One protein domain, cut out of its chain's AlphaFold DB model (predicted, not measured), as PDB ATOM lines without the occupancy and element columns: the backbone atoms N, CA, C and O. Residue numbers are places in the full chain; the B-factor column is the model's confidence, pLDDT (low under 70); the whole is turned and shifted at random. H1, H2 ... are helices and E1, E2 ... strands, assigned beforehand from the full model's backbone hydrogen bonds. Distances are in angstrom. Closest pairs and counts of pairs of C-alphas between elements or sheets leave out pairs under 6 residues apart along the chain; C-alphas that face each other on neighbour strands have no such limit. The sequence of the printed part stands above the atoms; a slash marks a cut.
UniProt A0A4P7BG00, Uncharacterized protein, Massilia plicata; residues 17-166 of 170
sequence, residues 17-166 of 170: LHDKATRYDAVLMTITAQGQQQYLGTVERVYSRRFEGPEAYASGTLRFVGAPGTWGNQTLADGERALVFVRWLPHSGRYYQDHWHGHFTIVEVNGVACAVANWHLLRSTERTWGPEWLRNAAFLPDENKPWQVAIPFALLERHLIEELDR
ATOM      1  N   LEU A  17     208.126 176.979 319.112       86.56
ATOM      2  CA  LEU A  17     208.930 177.452 317.984       86.56
ATOM      3  C   LEU A  17     208.108 177.639 316.710       86.56
ATOM      4  O   LEU A  17     208.358 178.604 315.999       86.56
ATOM      5  N   HIS A  18     207.098 176.802 316.461       88.50
ATOM      6  CA  HIS A  18     206.178 176.987 315.339       88.50
ATOM      7  C   HIS A  18     205.356 178.276 315.494       88.50
ATOM      8  O   HIS A  18     205.316 179.102 314.587       88.50
ATOM      9  N   ASP A  19     204.758 178.508 316.668       88.44
ATOM     10  CA  ASP A  19     203.987 179.732 316.944       88.44
ATOM     11  C   ASP A  19     204.855 180.986 316.778       88.44
ATOM     12  O   ASP A  19     204.468 181.937 316.094       88.44
ATOM     13  N   LYS A  20     206.079 180.960 317.317       90.62
ATOM     14  CA  LYS A  20     207.055 182.042 317.140       90.62
ATOM     15  C   LYS A  20     207.411 182.246 315.676       90.62
ATOM     16  O   LYS A  20     207.321 183.370 315.184       90.62
ATOM     17  N   ALA A  21     207.748 181.161 314.981       91.94
ATOM     18  CA  ALA A  21     208.055 181.179 313.563       91.94
ATOM     19  C   ALA A  21     206.883 181.737 312.755       91.94
ATOM     20  O   ALA A  21     207.123 182.456 311.809       91.94
ATOM     21  N   THR A  22     205.619 181.528 313.115       92.44
ATOM     22  CA  THR A  22     204.486 182.089 312.346       92.44
ATOM     23  C   THR A  22     204.252 183.591 312.566       92.44
ATOM     24  O   THR A  22     203.666 184.249 311.708       92.44
ATOM     25  N   ARG A  23     204.701 184.162 313.692       93.06
ATOM     26  CA  ARG A  23     204.295 185.515 314.133       93.06
ATOM     27  C   ARG A  23     205.424 186.536 314.232       93.06
ATOM     28  O   ARG A  23     205.134 187.732 314.323       93.06
ATOM     29  N   TYR A  24     206.667 186.071 314.254       95.69
ATOM     30  CA  TYR A  24     207.848 186.886 314.505       95.69
ATOM     31  C   TYR A  24     208.983 186.499 313.566       95.69
ATOM     32  O   TYR A  24     209.057 185.369 313.079       95.69
ATOM     33  N   ASP A  25     209.890 187.442 313.350       96.94
ATOM     34  CA  ASP A  25     211.179 187.170 312.750       96.94
ATOM     35  C   ASP A  25     212.197 186.729 313.788       96.94
ATOM     36  O   ASP A  25     212.279 187.297 314.877       96.94
ATOM     37  N   ALA A  26     212.977 185.710 313.437       96.88
ATOM     38  CA  ALA A  26     214.057 185.216 314.273       96.88
ATOM     39  C   ALA A  26     215.393 185.839 313.844       96.88
ATOM     40  O   ALA A  26     215.810 185.728 312.683       96.88
ATOM     41  N   VAL A  27     216.075 186.473 314.796       97.50
ATOM     42  CA  VAL A  27     217.343 187.181 314.588       97.50
ATOM     43  C   VAL A  27     218.328 186.780 315.684       97.50
ATOM     44  O   VAL A  27     218.026 186.892 316.868       97.50
ATOM     45  N   LEU A  28     219.506 186.300 315.296       97.75
ATOM     46  CA  LEU A  28     220.628 186.077 316.205       97.75
ATOM     47  C   LEU A  28     221.460 187.351 316.289       97.75
ATOM     48  O   LEU A  28     221.844 187.909 315.256       97.75
ATOM     49  N   MET A  29     221.740 187.800 317.505       97.75
ATOM     50  CA  MET A  29     222.455 189.045 317.745       97.75
ATOM     51  C   MET A  29     223.213 189.031 319.070       97.75
ATOM     52  O   MET A  29     222.854 188.298 319.990       97.75
ATOM     53  N   THR A  30     224.218 189.896 319.171       97.75
ATOM     54  CA  THR A  30     224.879 190.241 320.433       97.75
ATOM     55  C   THR A  30     224.330 191.573 320.932       97.75
ATOM     56  O   THR A  30     224.306 192.553 320.186       97.75
ATOM     57  N   ILE A  31     223.875 191.625 322.180       96.94
ATOM     58  CA  ILE A  31     223.340 192.836 322.807       96.94
ATOM     59  C   ILE A  31     224.484 193.798 323.123       96.94
ATOM     60  O   ILE A  31     225.493 193.417 323.708       96.94
ATOM     61  N   THR A  32     224.335 195.053 322.711       96.75
ATOM     62  CA  THR A  32     225.352 196.104 322.857       96.75
ATOM     63  C   THR A  32     224.913 197.243 323.768       96.75
ATOM     64  O   THR A  32     225.765 198.011 324.205       96.75
ATOM     65  N   ALA A  33     223.612 197.369 324.044       94.31
ATOM     66  CA  ALA A  33     223.108 198.255 325.086       94.31
ATOM     67  C   ALA A  33     221.732 197.809 325.607       94.31
ATOM     68  O   ALA A  33     220.817 197.525 324.823       94.31
ATOM     69  N   GLN A  34     221.563 197.877 326.926       89.94
ATOM     70  CA  GLN A  34     220.306 197.684 327.640       89.94
ATOM     71  C   GLN A  34     219.789 199.004 328.248       89.94
ATOM     72  O   GLN A  34     220.419 199.636 329.092       89.94
ATOM     73  N   GLY A  35     218.570 199.390 327.870       84.69
ATOM     74  CA  GLY A  35     217.725 200.355 328.581       84.69
ATOM     75  C   GLY A  35     216.625 199.657 329.395       84.69
ATOM     76  O   GLY A  35     216.569 198.436 329.459       84.69
ATOM     77  N   GLN A  36     215.690 200.412 329.992       80.50
ATOM     78  CA  GLN A  36     214.648 199.813 330.851       80.50
ATOM     79  C   GLN A  36     213.772 198.759 330.149       80.50
ATOM     80  O   GLN A  36     213.409 197.758 330.754       80.50
ATOM     81  N   GLN A  37     213.428 198.989 328.882       85.44
ATOM     82  CA  GLN A  37     212.691 198.042 328.030       85.44
ATOM     83  C   GLN A  37     213.180 198.101 326.583       85.44
ATOM     84  O   GLN A  37     212.490 197.660 325.673       85.44
ATOM     85  N   GLN A  38     214.322 198.730 326.338       92.50
ATOM     86  CA  GLN A  38     214.858 198.894 324.996       92.50
ATOM     87  C   GLN A  38     216.200 198.207 324.937       92.50
ATOM     88  O   GLN A  38     217.032 198.423 325.809       92.50
ATOM     89  N   TYR A  39     216.404 197.438 323.887       95.19
ATOM     90  CA  TYR A  39     217.668 196.793 323.614       95.19
ATOM     91  C   TYR A  39     218.206 197.309 322.289       95.19
ATOM     92  O   TYR A  39     217.447 197.606 321.360       95.19
ATOM     93  N   LEU A  40     219.524 197.421 322.224       96.56
ATOM     94  CA  LEU A  40     220.281 197.567 320.995       96.56
ATOM     95  C   LEU A  40     221.219 196.371 320.906       96.56
ATOM     96  O   LEU A  40     221.808 195.972 321.909       96.56
ATOM     97  N   GLY A  41     221.381 195.814 319.715       97.00
ATOM     98  CA  GLY A  41     222.426 194.829 319.491       97.00
ATOM     99  C   GLY A  41     222.885 194.772 318.051       97.00
ATOM    100  O   GLY A  41     222.258 195.342 317.154       97.00
ATOM    101  N   THR A  42     223.998 194.081 317.855       97.88
ATOM    102  CA  THR A  42     224.610 193.820 316.557       97.88
ATOM    103  C   THR A  42     224.058 192.519 315.994       97.88
ATOM    104  O   THR A  42     224.163 191.471 316.628       97.88
ATOM    105  N   VAL A  43     223.462 192.594 314.806       97.69
ATOM    106  CA  VAL A  43     222.873 191.446 314.113       97.69
ATOM    107  C   VAL A  43     223.987 190.547 313.583       97.69
ATOM    108  O   VAL A  43     224.824 190.981 312.797       97.69
ATOM    109  N   GLU A  44     223.973 189.279 313.984       97.06
ATOM    110  CA  GLU A  44     224.920 188.263 313.516       97.06
ATOM    111  C   GLU A  44     224.332 187.428 312.382       97.06
ATOM    112  O   GLU A  44     225.005 187.117 311.400       97.06
ATOM    113  N   ARG A  45     223.059 187.039 312.525       97.06
ATOM    114  CA  ARG A  45     222.357 186.205 311.549       97.06
ATOM    115  C   ARG A  45     220.869 186.507 311.562       97.06
ATOM    116  O   ARG A  45     220.253 186.640 312.613       97.06
ATOM    117  N   VAL A  46     220.280 186.556 310.375       97.12
ATOM    118  CA  VAL A  46     218.844 186.764 310.176       97.12
ATOM    119  C   VAL A  46     218.256 185.483 309.601       97.12
ATOM    120  O   VAL A  46     218.695 185.059 308.531       97.12
ATOM    121  N   TYR A  47     217.294 184.867 310.290       96.19
ATOM    122  CA  TYR A  47     216.646 183.639 309.811       96.19
ATOM    123  C   TYR A  47     215.375 183.920 309.008       96.19
ATOM    124  O   TYR A  47     215.047 183.155 308.107       96.19
ATOM    125  N   SER A  48     214.674 185.021 309.289       95.69
ATOM    126  CA  SER A  48     213.498 185.443 308.521       95.69
ATOM    127  C   SER A  48     213.325 186.966 308.530       95.69
ATOM    128  O   SER A  48     213.924 187.648 309.360       95.69
ATOM    129  N   ARG A  49     212.552 187.495 307.569       95.56
ATOM    130  CA  ARG A  49     212.351 188.945 307.343       95.56
ATOM    131  C   ARG A  49     210.905 189.345 307.014       95.56
ATOM    132  O   ARG A  49     210.671 190.308 306.293       95.56
ATOM    133  N   ARG A  50     209.917 188.569 307.459       93.50
ATOM    134  CA  ARG A  50     208.498 188.776 307.087       93.50
ATOM    135  C   ARG A  50     207.864 189.961 307.806       93.50
ATOM    136  O   ARG A  50     206.884 190.533 307.339       93.50
ATOM    137  N   PHE A  51     208.421 190.306 308.954       94.88
ATOM    138  CA  PHE A  51     207.981 191.359 309.847       94.88
ATOM    139  C   PHE A  51     209.064 192.434 310.003       94.88
ATOM    140  O   PHE A  51     209.092 193.135 311.019       94.88
ATOM    141  N   GLU A  52     209.940 192.559 309.004       95.06
ATOM    142  CA  GLU A  52     210.960 193.596 308.913       95.06
ATOM    143  C   GLU A  52     210.295 194.963 308.659       95.06
ATOM    144  O   GLU A  52     209.344 195.103 307.888       95.06
ATOM    145  N   GLY A  53     210.766 195.975 309.377       93.06
ATOM    146  CA  GLY A  53     210.380 197.372 309.243       93.06
ATOM    147  C   GLY A  53     211.401 198.185 308.436       93.06
ATOM    148  O   GLY A  53     212.275 197.625 307.780       93.06
ATOM    149  N   PRO A  54     211.329 199.527 308.496       90.56
ATOM    150  CA  PRO A  54     212.233 200.409 307.752       90.56
ATOM    151  C   PRO A  54     213.712 200.281 308.153       90.56
ATOM    152  O   PRO A  54     214.598 200.432 307.317       90.56
ATOM    153  N   GLU A  55     213.987 200.016 309.433       89.31
ATOM    154  CA  GLU A  55     215.329 199.684 309.915       89.31
ATOM    155  C   GLU A  55     215.600 198.212 309.590       89.31
ATOM    156  O   GLU A  55     215.216 197.316 310.342       89.31
ATOM    157  N   ALA A  56     216.200 197.970 308.425       90.25
ATOM    158  CA  ALA A  56     216.489 196.625 307.951       90.25
ATOM    159  C   ALA A  56     217.517 195.925 308.852       90.25
ATOM    160  O   ALA A  56     218.530 196.517 309.239       90.25
ATOM    161  N   TYR A  57     217.331 194.629 309.090       90.81
ATOM    162  CA  TYR A  57     218.268 193.793 309.842       90.81
ATOM    163  C   TYR A  57     219.661 193.757 309.197       90.81
ATOM    164  O   TYR A  57     220.672 193.618 309.882       90.81
ATOM    165  N   ALA A  58     219.731 193.936 307.872       86.12
ATOM    166  CA  ALA A  58     220.982 194.011 307.117       86.12
ATOM    167  C   ALA A  58     221.838 195.253 307.438       86.12
ATOM    168  O   ALA A  58     223.000 195.292 307.041       86.12
ATOM    169  N   SER A  59     221.299 196.246 308.155       85.81
ATOM    170  CA  SER A  59     222.071 197.406 308.625       85.81
ATOM    171  C   SER A  59     223.129 197.043 309.677       85.81
ATOM    172  O   SER A  59     224.004 197.853 309.972       85.81
ATOM    173  N   GLY A  60     223.076 195.824 310.228       90.00
ATOM    174  CA  GLY A  60     224.057 195.301 311.178       90.00
ATOM    175  C   GLY A  60     223.757 195.642 312.635       90.00
ATOM    176  O   GLY A  60     224.322 195.014 313.525       90.00
ATOM    177  N   THR A  61     222.829 196.559 312.909       94.81
ATOM    178  CA  THR A  61     222.324 196.834 314.259       94.81
ATOM    179  C   THR A  61     220.808 196.830 314.273       94.81
ATOM    180  O   THR A  61     220.185 197.151 313.268       94.81
ATOM    181  N   LEU A  62     220.217 196.483 315.412       96.44
ATOM    182  CA  LEU A  62     218.771 196.487 315.572       96.44
ATOM    183  C   LEU A  62     218.384 197.014 316.949       96.44
ATOM    184  O   LEU A  62     218.846 196.490 317.970       96.44
ATOM    185  N   ARG A  63     217.491 198.007 316.978       96.06
ATOM    186  CA  ARG A  63     216.807 198.433 318.206       96.06
ATOM    187  C   ARG A  63     215.438 197.772 318.336       96.06
ATOM    188  O   ARG A  63     214.618 197.837 317.423       96.06
ATOM    189  N   PHE A  64     215.141 197.215 319.507       95.69
ATOM    190  CA  PHE A  64     213.833 196.620 319.786       95.69
ATOM    191  C   PHE A  64     213.367 196.859 321.223       95.69
ATOM    192  O   PHE A  64     214.156 197.141 322.124       95.69
ATOM    193  N   VAL A  65     212.054 196.772 321.426       94.69
ATOM    194  CA  VAL A  65     211.419 196.827 322.741       94.69
ATOM    195  C   VAL A  65     211.332 195.415 323.309       94.69
ATOM    196  O   VAL A  65     210.747 194.525 322.691       94.69
ATOM    197  N   GLY A  66     211.931 195.225 324.477       90.75
ATOM    198  CA  GLY A  66     211.923 193.995 325.246       90.75
ATOM    199  C   GLY A  66     210.578 193.673 325.870       90.75
ATOM    200  O   GLY A  66     209.854 194.569 326.311       90.75
ATOM    201  N   ALA A  67     210.278 192.384 325.976       82.56
ATOM    202  CA  ALA A  67     209.156 191.925 326.772       82.56
ATOM    203  C   ALA A  67     209.488 192.028 328.277       82.56
ATOM    204  O   ALA A  67     210.606 191.692 328.680       82.56
ATOM    205  N   PRO A  68     208.549 192.471 329.132       71.94
ATOM    206  CA  PRO A  68     208.753 192.516 330.575       71.94
ATOM    207  C   PRO A  68     209.147 191.154 331.163       71.94
ATOM    208  O   PRO A  68     208.644 190.105 330.745       71.94
ATOM    209  N   GLY A  69     209.992 191.176 332.199       66.88
ATOM    210  CA  GLY A  69     210.422 189.954 332.888       66.88
ATOM    211  C   GLY A  69     209.304 189.226 333.643       66.88
ATOM    212  O   GLY A  69     209.387 188.023 333.880       66.88
ATOM    213  N   THR A  70     208.197 189.915 333.942       64.31
ATOM    214  CA  THR A  70     206.990 189.329 334.550       64.31
ATOM    215  C   THR A  70     206.327 188.251 333.688       64.31
ATOM    216  O   THR A  70     205.513 187.488 334.199       64.31
ATOM    217  N   TRP A  71     206.682 188.147 332.405       61.78
ATOM    218  CA  TRP A  71     206.182 187.126 331.476       61.78
ATOM    219  C   TRP A  71     207.177 185.979 331.243       61.78
ATOM    220  O   TRP A  71     207.158 185.329 330.202       61.78
ATOM    221  N   GLY A  72     208.078 185.741 332.203       63.69
ATOM    222  CA  GLY A  72     209.051 184.646 332.141       63.69
ATOM    223  C   GLY A  72     210.262 184.926 331.245       63.69
ATOM    224  O   GLY A  72     211.073 184.026 331.015       63.69
ATOM    225  N   ASN A  73     210.402 186.160 330.754       71.81
ATOM    226  CA  ASN A  73     211.574 186.606 330.006       71.81
ATOM    227  C   ASN A  73     212.702 186.962 330.974       71.81
ATOM    228  O   ASN A  73     212.495 187.703 331.933       71.81
ATOM    229  N   GLN A  74     213.903 186.456 330.717       78.00
ATOM    230  CA  GLN A  74     215.085 186.963 331.406       78.00
ATOM    231  C   GLN A  74     215.476 188.306 330.797       78.00
ATOM    232  O   GLN A  74     215.271 188.551 329.611       78.00
ATOM    233  N   THR A  75     215.980 189.212 331.621       85.00
ATOM    234  CA  THR A  75     216.526 190.468 331.117       85.00
ATOM    235  C   THR A  75     217.829 190.165 330.397       85.00
ATOM    236  O   THR A  75     218.696 189.530 330.990       85.00
ATOM    237  N   LEU A  76     217.958 190.621 329.151       89.31
ATOM    238  CA  LEU A  76     219.210 190.509 328.411       89.31
ATOM    239  C   LEU A  76     220.204 191.559 328.910       89.31
ATOM    240  O   LEU A  76     219.820 192.714 329.091       89.31
ATOM    241  N   ALA A  77     221.460 191.171 329.093       90.94
ATOM    242  CA  ALA A  77     222.538 192.062 329.508       90.94
ATOM    243  C   ALA A  77     223.475 192.430 328.346       90.94
ATOM    244  O   ALA A  77     223.547 191.744 327.324       90.94
ATOM    245  N   ASP A  78     224.224 193.520 328.514       93.69
ATOM    246  CA  ASP A  78     225.253 193.937 327.560       93.69
ATOM    247  C   ASP A  78     226.302 192.828 327.372       93.69
ATOM    248  O   ASP A  78     226.819 192.259 328.336       93.69
ATOM    249  N   GLY A  79     226.623 192.524 326.116       95.19
ATOM    250  CA  GLY A  79     227.528 191.446 325.723       95.19
ATOM    251  C   GLY A  79     226.865 190.072 325.600       95.19
ATOM    252  O   GLY A  79     227.504 189.148 325.097       95.19
ATOM    253  N   GLU A  80     225.601 189.911 326.005       94.88
ATOM    254  CA  GLU A  80     224.912 188.635 325.829       94.88
ATOM    255  C   GLU A  80     224.551 188.382 324.372       94.88
ATOM    256  O   GLU A  80     224.037 189.243 323.655       94.88
ATOM    257  N   ARG A  81     224.771 187.143 323.946       97.06
ATOM    258  CA  ARG A  81     224.337 186.647 322.649       97.06
ATOM    259  C   ARG A  81     222.947 186.047 322.779       97.06
ATOM    260  O   ARG A  81     222.706 185.256 323.686       97.06
ATOM    261  N   ALA A  82     222.035 186.374 321.871       95.69
ATOM    262  CA  ALA A  82     220.658 185.910 321.945       95.69
ATOM    263  C   ALA A  82     220.039 185.653 320.569       95.69
ATOM    264  O   ALA A  82     220.223 186.422 319.624       95.69
ATOM    265  N   LEU A  83     219.251 184.582 320.485       96.25
ATOM    266  CA  LEU A  83     218.278 184.373 319.418       96.25
ATOM    267  C   LEU A  83     216.976 185.063 319.831       96.25
ATOM    268  O   LEU A  83     216.290 184.580 320.731       96.25
ATOM    269  N   VAL A  84     216.639 186.177 319.190       95.50
ATOM    270  CA  VAL A  84     215.497 187.033 319.535       95.50
ATOM    271  C   VAL A  84     214.386 186.877 318.498       95.50
ATOM    272  O   VAL A  84     214.645 186.868 317.296       95.50
ATOM    273  N   PHE A  85     213.143 186.781 318.971       95.50
ATOM    274  CA  PHE A  85     211.942 186.789 318.137       95.50
ATOM    275  C   PHE A  85     211.315 188.176 318.176       95.50
ATOM    276  O   PHE A  85     210.831 188.607 319.225       95.50
ATOM    277  N   VAL A  86     211.340 188.882 317.048       96.44
ATOM    278  CA  VAL A  86     210.934 190.285 316.941       96.44
ATOM    279  C   VAL A  86     209.949 190.508 315.803       96.44
ATOM    280  O   VAL A  86     209.924 189.775 314.823       96.44
ATOM    281  N   ARG A  87     209.126 191.546 315.915       96.62
ATOM    282  CA  ARG A  87     208.229 191.982 314.843       96.62
ATOM    283  C   ARG A  87     208.144 193.498 314.811       96.62
ATOM    284  O   ARG A  87     207.976 194.129 315.855       96.62
ATOM    285  N   TRP A  88     208.218 194.080 313.618       97.38
ATOM    286  CA  TRP A  88     207.892 195.485 313.415       97.38
ATOM    287  C   TRP A  88     206.393 195.719 313.591       97.38
ATOM    288  O   TRP A  88     205.554 195.022 313.010       97.38
ATOM    289  N   LEU A  89     206.053 196.733 314.380       95.62
ATOM    290  CA  LEU A  89     204.684 197.192 314.556       95.62
ATOM    291  C   LEU A  89     204.532 198.586 313.921       95.62
ATOM    292  O   LEU A  89     205.003 199.572 314.492       95.62
ATOM    293  N   PRO A  90     203.846 198.708 312.763       93.88
ATOM    294  CA  PRO A  90     203.741 199.980 312.042       93.88
ATOM    295  C   PRO A  90     203.117 201.122 312.849       93.88
ATOM    296  O   PRO A  90     203.506 202.272 312.690       93.88
ATOM    297  N   HIS A  91     202.172 200.812 313.737       94.75
ATOM    298  CA  HIS A  91     201.453 201.809 314.534       94.75
ATOM    299  C   HIS A  91     202.302 202.429 315.655       94.75
ATOM    300  O   HIS A  91     202.026 203.547 316.076       94.75
ATOM    301  N   SER A  92     203.316 201.719 316.150       93.25
ATOM    302  CA  SER A  92     204.228 202.207 317.192       93.25
ATOM    303  C   SER A  92     205.580 202.645 316.633       93.25
ATOM    304  O   SER A  92     206.349 203.296 317.342       93.25
ATOM    305  N   GLY A  93     205.879 202.297 315.377       95.00
ATOM    306  CA  GLY A  93     207.135 202.642 314.726       95.00
ATOM    307  C   GLY A  93     208.348 201.987 315.388       95.00
ATOM    308  O   GLY A  93     209.413 202.603 315.440       95.00
ATOM    309  N   ARG A  94     208.190 200.786 315.965       95.81
ATOM    310  CA  ARG A  94     209.273 200.059 316.650       95.81
ATOM    311  C   ARG A  94     209.172 198.554 316.431       95.81
ATOM    312  O   ARG A  94     208.088 198.012 316.203       95.81
ATOM    313  N   TYR A  95     210.307 197.877 316.576       96.88
ATOM    314  CA  TYR A  95     210.344 196.432 316.759       96.88
ATOM    315  C   TYR A  95     209.970 196.063 318.188       96.88
ATOM    316  O   TYR A  95     210.440 196.690 319.138       96.88
ATOM    317  N   TYR A  96     209.160 195.022 318.330       95.75
ATOM    318  CA  TYR A  96     208.791 194.441 319.613       95.75
ATOM    319  C   TYR A  96     209.209 192.985 319.652       95.75
ATOM    320  O   TYR A  96     208.948 192.228 318.714       95.75
ATOM    321  N   GLN A  97     209.842 192.614 320.754       94.44
ATOM    322  CA  GLN A  97     210.095 191.233 321.104       94.44
ATOM    323  C   GLN A  97     208.775 190.504 321.395       94.44
ATOM    324  O   GLN A  97     207.817 191.100 321.895       94.44
ATOM    325  N   ASP A  98     208.734 189.205 321.110       91.25
ATOM    326  CA  ASP A  98     207.633 188.357 321.554       91.25
ATOM    327  C   ASP A  98     207.486 188.389 323.087       91.25
ATOM    328  O   ASP A  98     208.434 188.209 323.848       91.25
ATOM    329  N   HIS A  99     206.263 188.629 323.541       84.62
ATOM    330  CA  HIS A  99     205.894 188.779 324.936       84.62
ATOM    331  C   HIS A  99     206.161 187.544 325.810       84.62
ATOM    332  O   HIS A  99     206.441 187.704 326.998       84.62
ATOM    333  N   TRP A 100     206.113 186.328 325.261       79.50
ATOM    334  CA  TRP A 100     206.269 185.088 326.031       79.50
ATOM    335  C   TRP A 100     207.516 184.316 325.598       79.50
ATOM    336  O   TRP A 100     207.537 183.730 324.517       79.50
ATOM    337  N   HIS A 101     208.564 184.294 326.428       80.75
ATOM    338  CA  HIS A 101     209.879 183.723 326.085       80.75
ATOM    339  C   HIS A 101     210.424 184.237 324.748       80.75
ATOM    340  O   HIS A 101     210.728 183.473 323.831       80.75
ATOM    341  N   GLY A 102     210.491 185.556 324.604       87.06
ATOM    342  CA  GLY A 102     210.806 186.213 323.338       87.06
ATOM    343  C   GLY A 102     212.246 186.087 322.857       87.06
ATOM    344  O   GLY A 102     212.600 186.671 321.833       87.06
ATOM    345  N   HIS A 103     213.090 185.359 323.576       91.19
ATOM    346  CA  HIS A 103     214.439 185.031 323.149       91.19
ATOM    347  C   HIS A 103     214.949 183.760 323.829       91.19
ATOM    348  O   HIS A 103     214.404 183.313 324.840       91.19
ATOM    349  N   PHE A 104     216.044 183.243 323.280       91.25
ATOM    350  CA  PHE A 104     216.942 182.307 323.940       91.25
ATOM    351  C   PHE A 104     218.313 182.962 324.088       91.25
ATOM    352  O   PHE A 104     218.898 183.375 323.084       91.25
ATOM    353  N   THR A 105     218.840 183.032 325.308       92.88
ATOM    354  CA  THR A 105     220.236 183.435 325.532       92.88
ATOM    355  C   THR A 105     221.149 182.303 325.081       92.88
ATOM    356  O   THR A 105     220.898 181.140 325.392       92.88
ATOM    357  N   ILE A 106     222.193 182.624 324.323       95.06
ATOM    358  CA  ILE A 106     223.168 181.663 323.817       95.06
ATOM    359  C   ILE A 106     224.417 181.757 324.683       95.06
ATOM    360  O   ILE A 106     225.100 182.778 324.686       95.06
ATOM    361  N   VAL A 107     224.714 180.683 325.406       93.81
ATOM    362  CA  VAL A 107     225.874 180.585 326.300       93.81
ATOM    363  C   VAL A 107     226.781 179.447 325.857       93.81
ATOM    364  O   VAL A 107     226.336 178.515 325.190       93.81
ATOM    365  N   GLU A 108     228.050 179.501 326.238       94.25
ATOM    366  CA  GLU A 108     228.972 178.389 326.028       94.25
ATOM    367  C   GLU A 108     228.960 177.462 327.248       94.25
ATOM    368  O   GLU A 108     229.174 177.902 328.377       94.25
ATOM    369  N   VAL A 109     228.706 176.173 327.025       92.25
ATOM    370  CA  VAL A 109     228.800 175.125 328.047       92.25
ATOM    371  C   VAL A 109     229.746 174.055 327.527       92.25
ATOM    372  O   VAL A 109     229.466 173.420 326.513       92.25
ATOM    373  N   ASN A 110     230.876 173.851 328.209       90.31
ATOM    374  CA  ASN A 110     231.894 172.864 327.826       90.31
ATOM    375  C   ASN A 110     232.345 172.982 326.351       90.31
ATOM    376  O   ASN A 110     232.470 171.974 325.658       90.31
ATOM    377  N   GLY A 111     232.549 174.206 325.848       92.44
ATOM    378  CA  GLY A 111     232.958 174.448 324.457       92.44
ATOM    379  C   GLY A 111     231.830 174.365 323.424       92.44
ATOM    380  O   GLY A 111     232.087 174.466 322.225       92.44
ATOM    381  N   VAL A 112     230.580 174.165 323.854       94.50
ATOM    382  CA  VAL A 112     229.416 174.039 322.970       94.50
ATOM    383  C   VAL A 112     228.467 175.208 323.189       94.50
ATOM    384  O   VAL A 112     228.071 175.501 324.315       94.50
ATOM    385  N   ALA A 113     228.057 175.862 322.102       96.50
ATOM    386  CA  ALA A 113     227.011 176.872 322.156       96.50
ATOM    387  C   ALA A 113     225.660 176.220 322.490       96.50
ATOM    388  O   ALA A 113     225.185 175.330 321.774       96.50
ATOM    389  N   CYS A 114     225.019 176.699 323.548       95.25
ATOM    390  CA  CYS A 114     223.743 176.215 324.042       95.25
ATOM    391  C   CYS A 114     222.739 177.361 324.160       95.25
ATOM    392  O   CYS A 114     223.050 178.425 324.689       95.25
ATOM    393  N   ALA A 115     221.517 177.119 323.701       92.94
ATOM    394  CA  ALA A 115     220.380 177.982 323.962       92.94
ATOM    395  C   ALA A 115     219.818 177.696 325.353       92.94
ATOM    396  O   ALA A 115     219.477 176.558 325.678       92.94
ATOM    397  N   VAL A 116     219.705 178.745 326.154       89.62
ATOM    398  CA  VAL A 116     219.154 178.715 327.501       89.62
ATOM    399  C   VAL A 116     217.691 179.125 327.465       89.62
ATOM    400  O   VAL A 116     217.340 180.136 326.856       89.62
ATOM    401  N   ALA A 117     216.848 178.393 328.188       79.31
ATOM    402  CA  ALA A 117     215.539 178.909 328.578       79.31
ATOM    403  C   ALA A 117     215.032 178.292 329.886       79.31
ATOM    404  O   ALA A 117     215.749 177.587 330.594       79.31
ATOM    405  N   ASN A 118     213.797 178.636 330.246       78.12
ATOM    406  CA  ASN A 118     213.175 178.208 331.487       78.12
ATOM    407  C   ASN A 118     212.638 176.766 331.379       78.12
ATOM    408  O   ASN A 118     211.870 176.449 330.468       78.12
ATOM    409  N   TRP A 119     213.001 175.909 332.333       71.94
ATOM    410  CA  TRP A 119     212.638 174.489 332.397       71.94
ATOM    411  C   TRP A 119     211.124 174.237 332.428       71.94
ATOM    412  O   TRP A 119     210.670 173.195 331.952       71.94
ATOM    413  N   HIS A 120     210.326 175.183 332.949       69.06
ATOM    414  CA  HIS A 120     208.868 175.051 333.025       69.06
ATOM    415  C   HIS A 120     208.244 174.869 331.634       69.06
ATOM    416  O   HIS A 120     207.185 174.262 331.499       69.06
ATOM    417  N   LEU A 121     208.939 175.309 330.584       65.31
ATOM    418  CA  LEU A 121     208.525 175.127 329.198       65.31
ATOM    419  C   LEU A 121     208.773 173.722 328.636       65.31
ATOM    420  O   LEU A 121     208.176 173.366 327.622       65.31
ATOM    421  N   LEU A 122     209.644 172.919 329.254       64.06
ATOM    422  CA  LEU A 122     209.825 171.518 328.860       64.06
ATOM    423  C   LEU A 122     208.678 170.637 329.364       64.06
ATOM    424  O   LEU A 122     208.411 169.589 328.784       64.06
ATOM    425  N   ARG A 123     208.015 171.061 330.447       59.97
ATOM    426  CA  ARG A 123     206.934 170.321 331.112       59.97
ATOM    427  C   ARG A 123     205.542 170.906 330.904       59.97
ATOM    428  O   ARG A 123     204.583 170.343 331.422       59.97
ATOM    429  N   SER A 124     205.419 172.021 330.187       63.22
ATOM    430  CA  SER A 124     204.111 172.605 329.914       63.22
ATOM    431  C   SER A 124     203.281 171.634 329.074       63.22
ATOM    432  O   SER A 124     203.647 171.272 327.957       63.22
ATOM    433  N   THR A 125     202.135 171.242 329.625       59.09
ATOM    434  CA  THR A 125     201.079 170.478 328.954       59.09
ATOM    435  C   THR A 125     200.189 171.389 328.115       59.09
ATOM    436  O   THR A 125     199.003 171.122 327.998       59.09
ATOM    437  N   GLU A 126     200.695 172.520 327.630       60.72
ATOM    438  CA  GLU A 126     199.945 173.472 326.801       60.72
ATOM    439  C   GLU A 126     200.787 173.911 325.602       60.72
ATOM    440  O   GLU A 126     200.277 174.012 324.487       60.72
ATOM    441  N   ARG A 127     202.093 174.135 325.810       66.69
ATOM    442  CA  ARG A 127     203.047 174.493 324.755       66.69
ATOM    443  C   ARG A 127     204.377 173.789 324.980       66.69
ATOM    444  O   ARG A 127     205.038 174.009 325.988       66.69
ATOM    445  N   THR A 128     204.805 172.995 324.006       73.31
ATOM    446  CA  THR A 128     206.123 172.345 324.034       73.31
ATOM    447  C   THR A 128     207.099 173.104 323.139       73.31
ATOM    448  O   THR A 128     206.671 173.735 322.180       73.31
ATOM    449  N   TRP A 129     208.409 173.073 323.411       71.56
ATOM    450  CA  TRP A 129     209.401 173.785 322.576       71.56
ATOM    451  C   TRP A 129     209.347 173.389 321.102       71.56
ATOM    452  O   TRP A 129     209.520 174.225 320.222       71.56
ATOM    453  N   GLY A 130     209.106 172.113 320.853       80.06
ATOM    454  CA  GLY A 130     209.226 171.477 319.559       80.06
ATOM    455  C   GLY A 130     209.154 169.962 319.745       80.06
ATOM    456  O   GLY A 130     208.658 169.507 320.781       80.06
ATOM    457  N   PRO A 131     209.638 169.169 318.783       85.56
ATOM    458  CA  PRO A 131     209.553 167.715 318.789       85.56
ATOM    459  C   PRO A 131     210.306 167.088 319.968       85.56
ATOM    460  O   PRO A 131     211.175 167.699 320.592       85.56
ATOM    461  N   GLU A 132     209.979 165.830 320.259       84.75
ATOM    462  CA  GLU A 132     210.515 165.099 321.411       84.75
ATOM    463  C   GLU A 132     212.046 165.052 321.437       84.75
ATOM    464  O   GLU A 132     212.644 165.296 322.480       84.75
ATOM    465  N   TRP A 133     212.692 164.842 320.288       87.44
ATOM    466  CA  TRP A 133     214.153 164.787 320.197       87.44
ATOM    467  C   TRP A 133     214.837 166.088 320.636       87.44
ATOM    468  O   TRP A 133     215.930 166.042 321.195       87.44
ATOM    469  N   LEU A 134     214.203 167.245 320.415       87.69
ATOM    470  CA  LEU A 134     214.744 168.535 320.839       87.69
ATOM    471  C   LEU A 134     214.620 168.685 322.357       87.69
ATOM    472  O   LEU A 134     215.555 169.132 323.012       87.69
ATOM    473  N   ARG A 135     213.487 168.250 322.923       85.81
ATOM    474  CA  ARG A 135     213.256 168.262 324.376       85.81
ATOM    475  C   ARG A 135     214.181 167.293 325.110       85.81
ATOM    476  O   ARG A 135     214.710 167.650 326.155       85.81
ATOM    477  N   ASN A 136     214.419 166.111 324.545       87.62
ATOM    478  CA  ASN A 136     215.310 165.097 325.117       87.62
ATOM    479  C   ASN A 136     216.791 165.515 325.073       87.62
ATOM    480  O   ASN A 136     217.599 164.946 325.798       87.62
ATOM    481  N   ALA A 137     217.149 166.504 324.249       90.12
ATOM    482  CA  ALA A 137     218.490 167.086 324.222       90.12
ATOM    483  C   ALA A 137     218.712 168.165 325.299       90.12
ATOM    484  O   ALA A 137     219.829 168.670 325.428       90.12
ATOM    485  N   ALA A 138     217.669 168.553 326.040       89.31
ATOM    486  CA  ALA A 138     217.786 169.539 327.100       89.31
ATOM    487  C   ALA A 138     218.459 168.954 328.348       89.31
ATOM    488  O   ALA A 138     218.172 167.829 328.756       89.31
ATOM    489  N   PHE A 139     219.311 169.747 328.989       90.06
ATOM    490  CA  PHE A 139     219.991 169.384 330.231       90.06
ATOM    491  C   PHE A 139     220.060 170.579 331.190       90.06
ATOM    492  O   PHE A 139     219.826 171.722 330.795       90.06
ATOM    493  N   LEU A 140     220.360 170.317 332.464       89.50
ATOM    494  CA  LEU A 140     220.568 171.352 333.478       89.50
ATOM    495  C   LEU A 140     222.042 171.789 333.456       89.50
ATOM    496  O   LEU A 140     222.903 170.967 333.768       89.50
ATOM    497  N   PRO A 141     222.361 173.041 333.078       86.06
ATOM    498  CA  PRO A 141     223.739 173.522 333.056       86.06
ATOM    499  C   PRO A 141     224.267 173.881 334.455       86.06
ATOM    500  O   PRO A 141     225.474 173.866 334.666       86.06
ATOM    501  N   ASP A 142     223.383 174.213 335.400       84.44
ATOM    502  CA  ASP A 142     223.715 174.579 336.780       84.44
ATOM    503  C   ASP A 142     222.660 173.987 337.724       84.44
ATOM    504  O   ASP A 142     221.486 174.363 337.672       84.44
ATOM    505  N   GLU A 143     223.070 173.066 338.596       82.38
ATOM    506  CA  GLU A 143     222.180 172.406 339.561       82.38
ATOM    507  C   GLU A 143     221.570 173.392 340.571       82.38
ATOM    508  O   GLU A 143     220.476 173.154 341.087       82.38
ATOM    509  N   ASN A 144     222.221 174.537 340.807       85.12
ATOM    510  CA  ASN A 144     221.717 175.584 341.700       85.12
ATOM    511  C   ASN A 144     220.634 176.448 341.041       85.12
ATOM    512  O   ASN A 144     219.935 177.205 341.720       85.12
ATOM    513  N   LYS A 145     220.472 176.333 339.719       82.81
ATOM    514  CA  LYS A 145     219.418 176.987 338.940       82.81
ATOM    515  C   LYS A 145     218.572 175.911 338.265       82.81
ATOM    516  O   LYS A 145     218.543 175.837 337.038       82.81
ATOM    517  N   PRO A 146     217.805 175.117 339.039       77.38
ATOM    518  CA  PRO A 146     217.004 174.018 338.494       77.38
ATOM    519  C   PRO A 146     215.924 174.502 337.522       77.38
ATOM    520  O   PRO A 146     215.315 173.705 336.815       77.38
ATOM    521  N   TRP A 147     215.682 175.817 337.488       77.75
ATOM    522  CA  TRP A 147     214.769 176.434 336.552       77.75
ATOM    523  C   TRP A 147     215.367 176.747 335.178       77.75
ATOM    524  O   TRP A 147     214.620 177.109 334.270       77.75
ATOM    525  N   GLN A 148     216.683 176.634 335.008       85.69
ATOM    526  CA  GLN A 148     217.398 176.963 333.781       85.69
ATOM    527  C   GLN A 148     217.782 175.674 333.062       85.69
ATOM    528  O   GLN A 148     218.458 174.825 333.629       85.69
ATOM    529  N   VAL A 149     217.374 175.531 331.805       87.88
ATOM    530  CA  VAL A 149     217.776 174.408 330.948       87.88
ATOM    531  C   VAL A 149     218.553 174.921 329.753       87.88
ATOM    532  O   VAL A 149     218.288 176.015 329.249       87.88
ATOM    533  N   ALA A 150     219.505 174.117 329.306       91.38
ATOM    534  CA  ALA A 150     220.321 174.352 328.133       91.38
ATOM    535  C   ALA A 150     220.006 173.295 327.071       91.38
ATOM    536  O   ALA A 150     219.844 172.118 327.386       91.38
ATOM    537  N   ILE A 151     219.933 173.716 325.811       92.12
ATOM    538  CA  ILE A 151     219.816 172.834 324.645       92.12
ATOM    539  C   ILE A 151     220.951 173.176 323.683       92.12
ATOM    540  O   ILE A 151     221.191 174.365 323.461       92.12
ATOM    541  N   PRO A 152     221.647 172.197 323.077       95.00
ATOM    542  CA  PRO A 152     222.624 172.480 322.030       95.00
ATOM    543  C   PRO A 152     222.035 173.404 320.956       95.00
ATOM    544  O   PRO A 152     221.024 173.076 320.327       95.00
ATOM    545  N   PHE A 153     222.656 174.566 320.739       96.00
ATOM    546  CA  PHE A 153     222.095 175.604 319.875       96.00
ATOM    547  C   PHE A 153     221.934 175.112 318.436       96.00
ATOM    548  O   PHE A 153     220.915 175.388 317.822       96.00
ATOM    549  N   ALA A 154     222.860 174.291 317.936       96.00
ATOM    550  CA  ALA A 154     222.766 173.702 316.600       96.00
ATOM    551  C   ALA A 154     221.487 172.862 316.391       96.00
ATOM    552  O   ALA A 154     220.922 172.845 315.299       96.00
ATOM    553  N   LEU A 155     221.006 172.175 317.435       94.56
ATOM    554  CA  LEU A 155     219.770 171.390 317.372       94.56
ATOM    555  C   LEU A 155     218.536 172.294 317.338       94.56
ATOM    556  O   LEU A 155     217.620 172.049 316.551       94.56
ATOM    557  N   LEU A 156     218.536 173.344 318.164       93.50
ATOM    558  CA  LEU A 156     217.491 174.366 318.166       93.50
ATOM    559  C   LEU A 156     217.436 175.102 316.823       93.50
ATOM    560  O   LEU A 156     216.364 175.261 316.251       93.50
ATOM    561  N   GLU A 157     218.594 175.527 316.322       95.69
ATOM    562  CA  GLU A 157     218.754 176.271 315.075       95.69
ATOM    563  C   GLU A 157     218.272 175.449 313.879       95.69
ATOM    564  O   GLU A 157     217.492 175.951 313.071       95.69
ATOM    565  N   ARG A 158     218.657 174.166 313.799       95.31
ATOM    566  CA  ARG A 158     218.146 173.254 312.768       95.31
ATOM    567  C   ARG A 158     216.621 173.198 312.790       95.31
ATOM    568  O   ARG A 158     215.996 173.353 311.747       95.31
ATOM    569  N   HIS A 159     216.034 173.010 313.971       93.31
ATOM    570  CA  HIS A 159     214.584 172.922 314.083       93.31
ATOM    571  C   HIS A 159     213.886 174.241 313.734       93.31
ATOM    572  O   HIS A 159     212.869 174.239 313.054       93.31
ATOM    573  N   LEU A 160     214.442 175.378 314.157       94.19
ATOM    574  CA  LEU A 160     213.923 176.692 313.789       94.19
ATOM    575  C   LEU A 160     213.878 176.868 312.266       94.19
ATOM    576  O   LEU A 160     212.884 177.364 311.745       94.19
ATOM    577  N   ILE A 161     214.937 176.467 311.560       95.06
ATOM    578  CA  ILE A 161     214.989 176.536 310.094       95.06
ATOM    579  C   ILE A 161     213.892 175.657 309.481       95.06
ATOM    580  O   ILE A 161     213.153 176.131 308.624       95.06
ATOM    581  N   GLU A 162     213.726 174.424 309.971       93.31
ATOM    582  CA  GLU A 162     212.638 173.535 309.539       93.31
ATOM    583  C   GLU A 162     211.260 174.184 309.739       93.31
ATOM    584  O   GLU A 162     210.428 174.135 308.836       93.31
ATOM    585  N   GLU A 163     211.018 174.816 310.894       92.69
ATOM    586  CA  GLU A 163     209.759 175.508 311.191       92.69
ATOM    587  C   GLU A 163     209.519 176.717 310.284       92.69
ATOM    588  O   GLU A 163     208.399 176.914 309.815       92.69
ATOM    589  N   LEU A 164     210.556 177.503 309.991       92.44
ATOM    590  CA  LEU A 164     210.472 178.647 309.076       92.44
ATOM    591  C   LEU A 164     210.214 178.224 307.622       92.44
ATOM    592  O   LEU A 164     209.591 178.971 306.864       92.44
ATOM    593  N   ASP A 165     210.653 177.026 307.240       91.62
ATOM    594  CA  ASP A 165     210.436 176.462 305.909       91.62
ATOM    595  C   ASP A 165     209.074 175.775 305.738       91.62
ATOM    596  O   ASP A 165     208.699 175.435 304.608       91.62
ATOM    597  N   ARG A 166     208.299 175.597 306.818       89.25
ATOM    598  CA  ARG A 166     206.984 174.955 306.731       89.25
ATOM    599  C   ARG A 166     206.001 175.763 305.869       89.25
ATOM    600  O   ARG A 166     205.948 176.995 305.954       89.25
TER     601      ARG A 166
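Overview. This is residues 17 to 166 of the 170 residues of an uncharacterized protein of Massilia plicata (UniProt A0A4P7BG00). A small closed barrel of five strands, E1, E2, E3, E5 and E4 round the ring, continues from E4 into a three-stranded wing of E6, E7 and E8. H3 packs on the outside, mostly at E7 and E6, H1 packs on residues 160 to 164 of H3, and short H2 lies by E8 and H3. The printed part has 150 residues with three named helices and eight named strands, in the order H1 E1 E2 E3 E4 E5 E6 E7 H2 E8 H3. The sheet is mixed, and so is the class, helices and strands; the whole is compact, with a radius of gyration of the C-alphas of 14.7 A and spans of 41 by 33 by 29 A.

Along the chain. Find C-alpha 17 at (208.930, 177.452, 317.984), where H1 begins; it runs to residue 23. E1, residues 25 to 34, spans 20.4 A and bends by 82 degrees at residue 30. E2, residues 38 to 46, spans 19.6 A and bends by 76 degrees at residue 43. Next come E3, residues 61 to 65; E4, residues 81 to 89, 23.7 A long, from C-alpha 81 at (224.337, 186.647, 322.649); and E5, residues 94 to 97. Then find E6, residues 103 to 109, 18.1 A; E7, residues 112 to 118, 18.8 A; H2, residues 132 to 136; and E8, residues 148 to 152. H3, residues 153 to 165, spans 18.2 A and ends at C-alpha 165, (210.436, 176.462, 305.909).

Arrangement. In the ring, E1, E2 and E3 form a meander, each strand the antiparallel neighbour of the one before; look for N 30 and O 42 at 3.0 A, and N 39 and O 64 at 2.9 A. With E4, antiparallel to E1, they make a Greek key, four strands in a row whose first and fourth are neighbours: N 27 and O 84 are 2.9 A apart. E3 and E5 are parallel, with N 65 and O 95 at 2.8 A. E4 bends by 51 degrees at residue 85, and its pairing is staggered: E6 pairs with residues 81 to 84, with N 83 and O 104 at 2.9 A, and E5 with residues 86 to 89, with N 87 and O 96 at 2.9 A. E6 and E7 form a hairpin, with N 107 and O 114 at 2.9 A; E7 and E8 are antiparallel, with N 115 and O 151 at 2.8 A. H3 is on the barrel and outside it, at a height over the sheet of 7.9 A and over none of the strands; the closest C-alphas of E7 and H3 are those of Cys 114 and Phe 153, 4.5 A. H1, also on the barrel, touches residues 160 to 164 of H3 alone, at a steep tilt of 45 degrees, the same way; the closest C-alphas are those of His 18 and Glu 163, 5.7 A. H2 is only just not on the barrel, with 4 pairs of C-alphas within 10 A, and is close to H3 but not clearly touching, the closest C-alphas being those of Leu 134 and Leu 155, 6.7 A. In H1, H2 and H3 every O i to N i+4 pair is within hydrogen-bond range.

Size, cuts and confidence. The two C-alphas farthest apart are those of His 91 and Asn 110, 44.1 A. The printed part has no cut; its long links are E2 to E3, E3 to E4, E7 to H2 and H2 to E8. The mean pLDDT of the printed part is 88.7, and residues 69 to 72 and 120 to 127 are under 70.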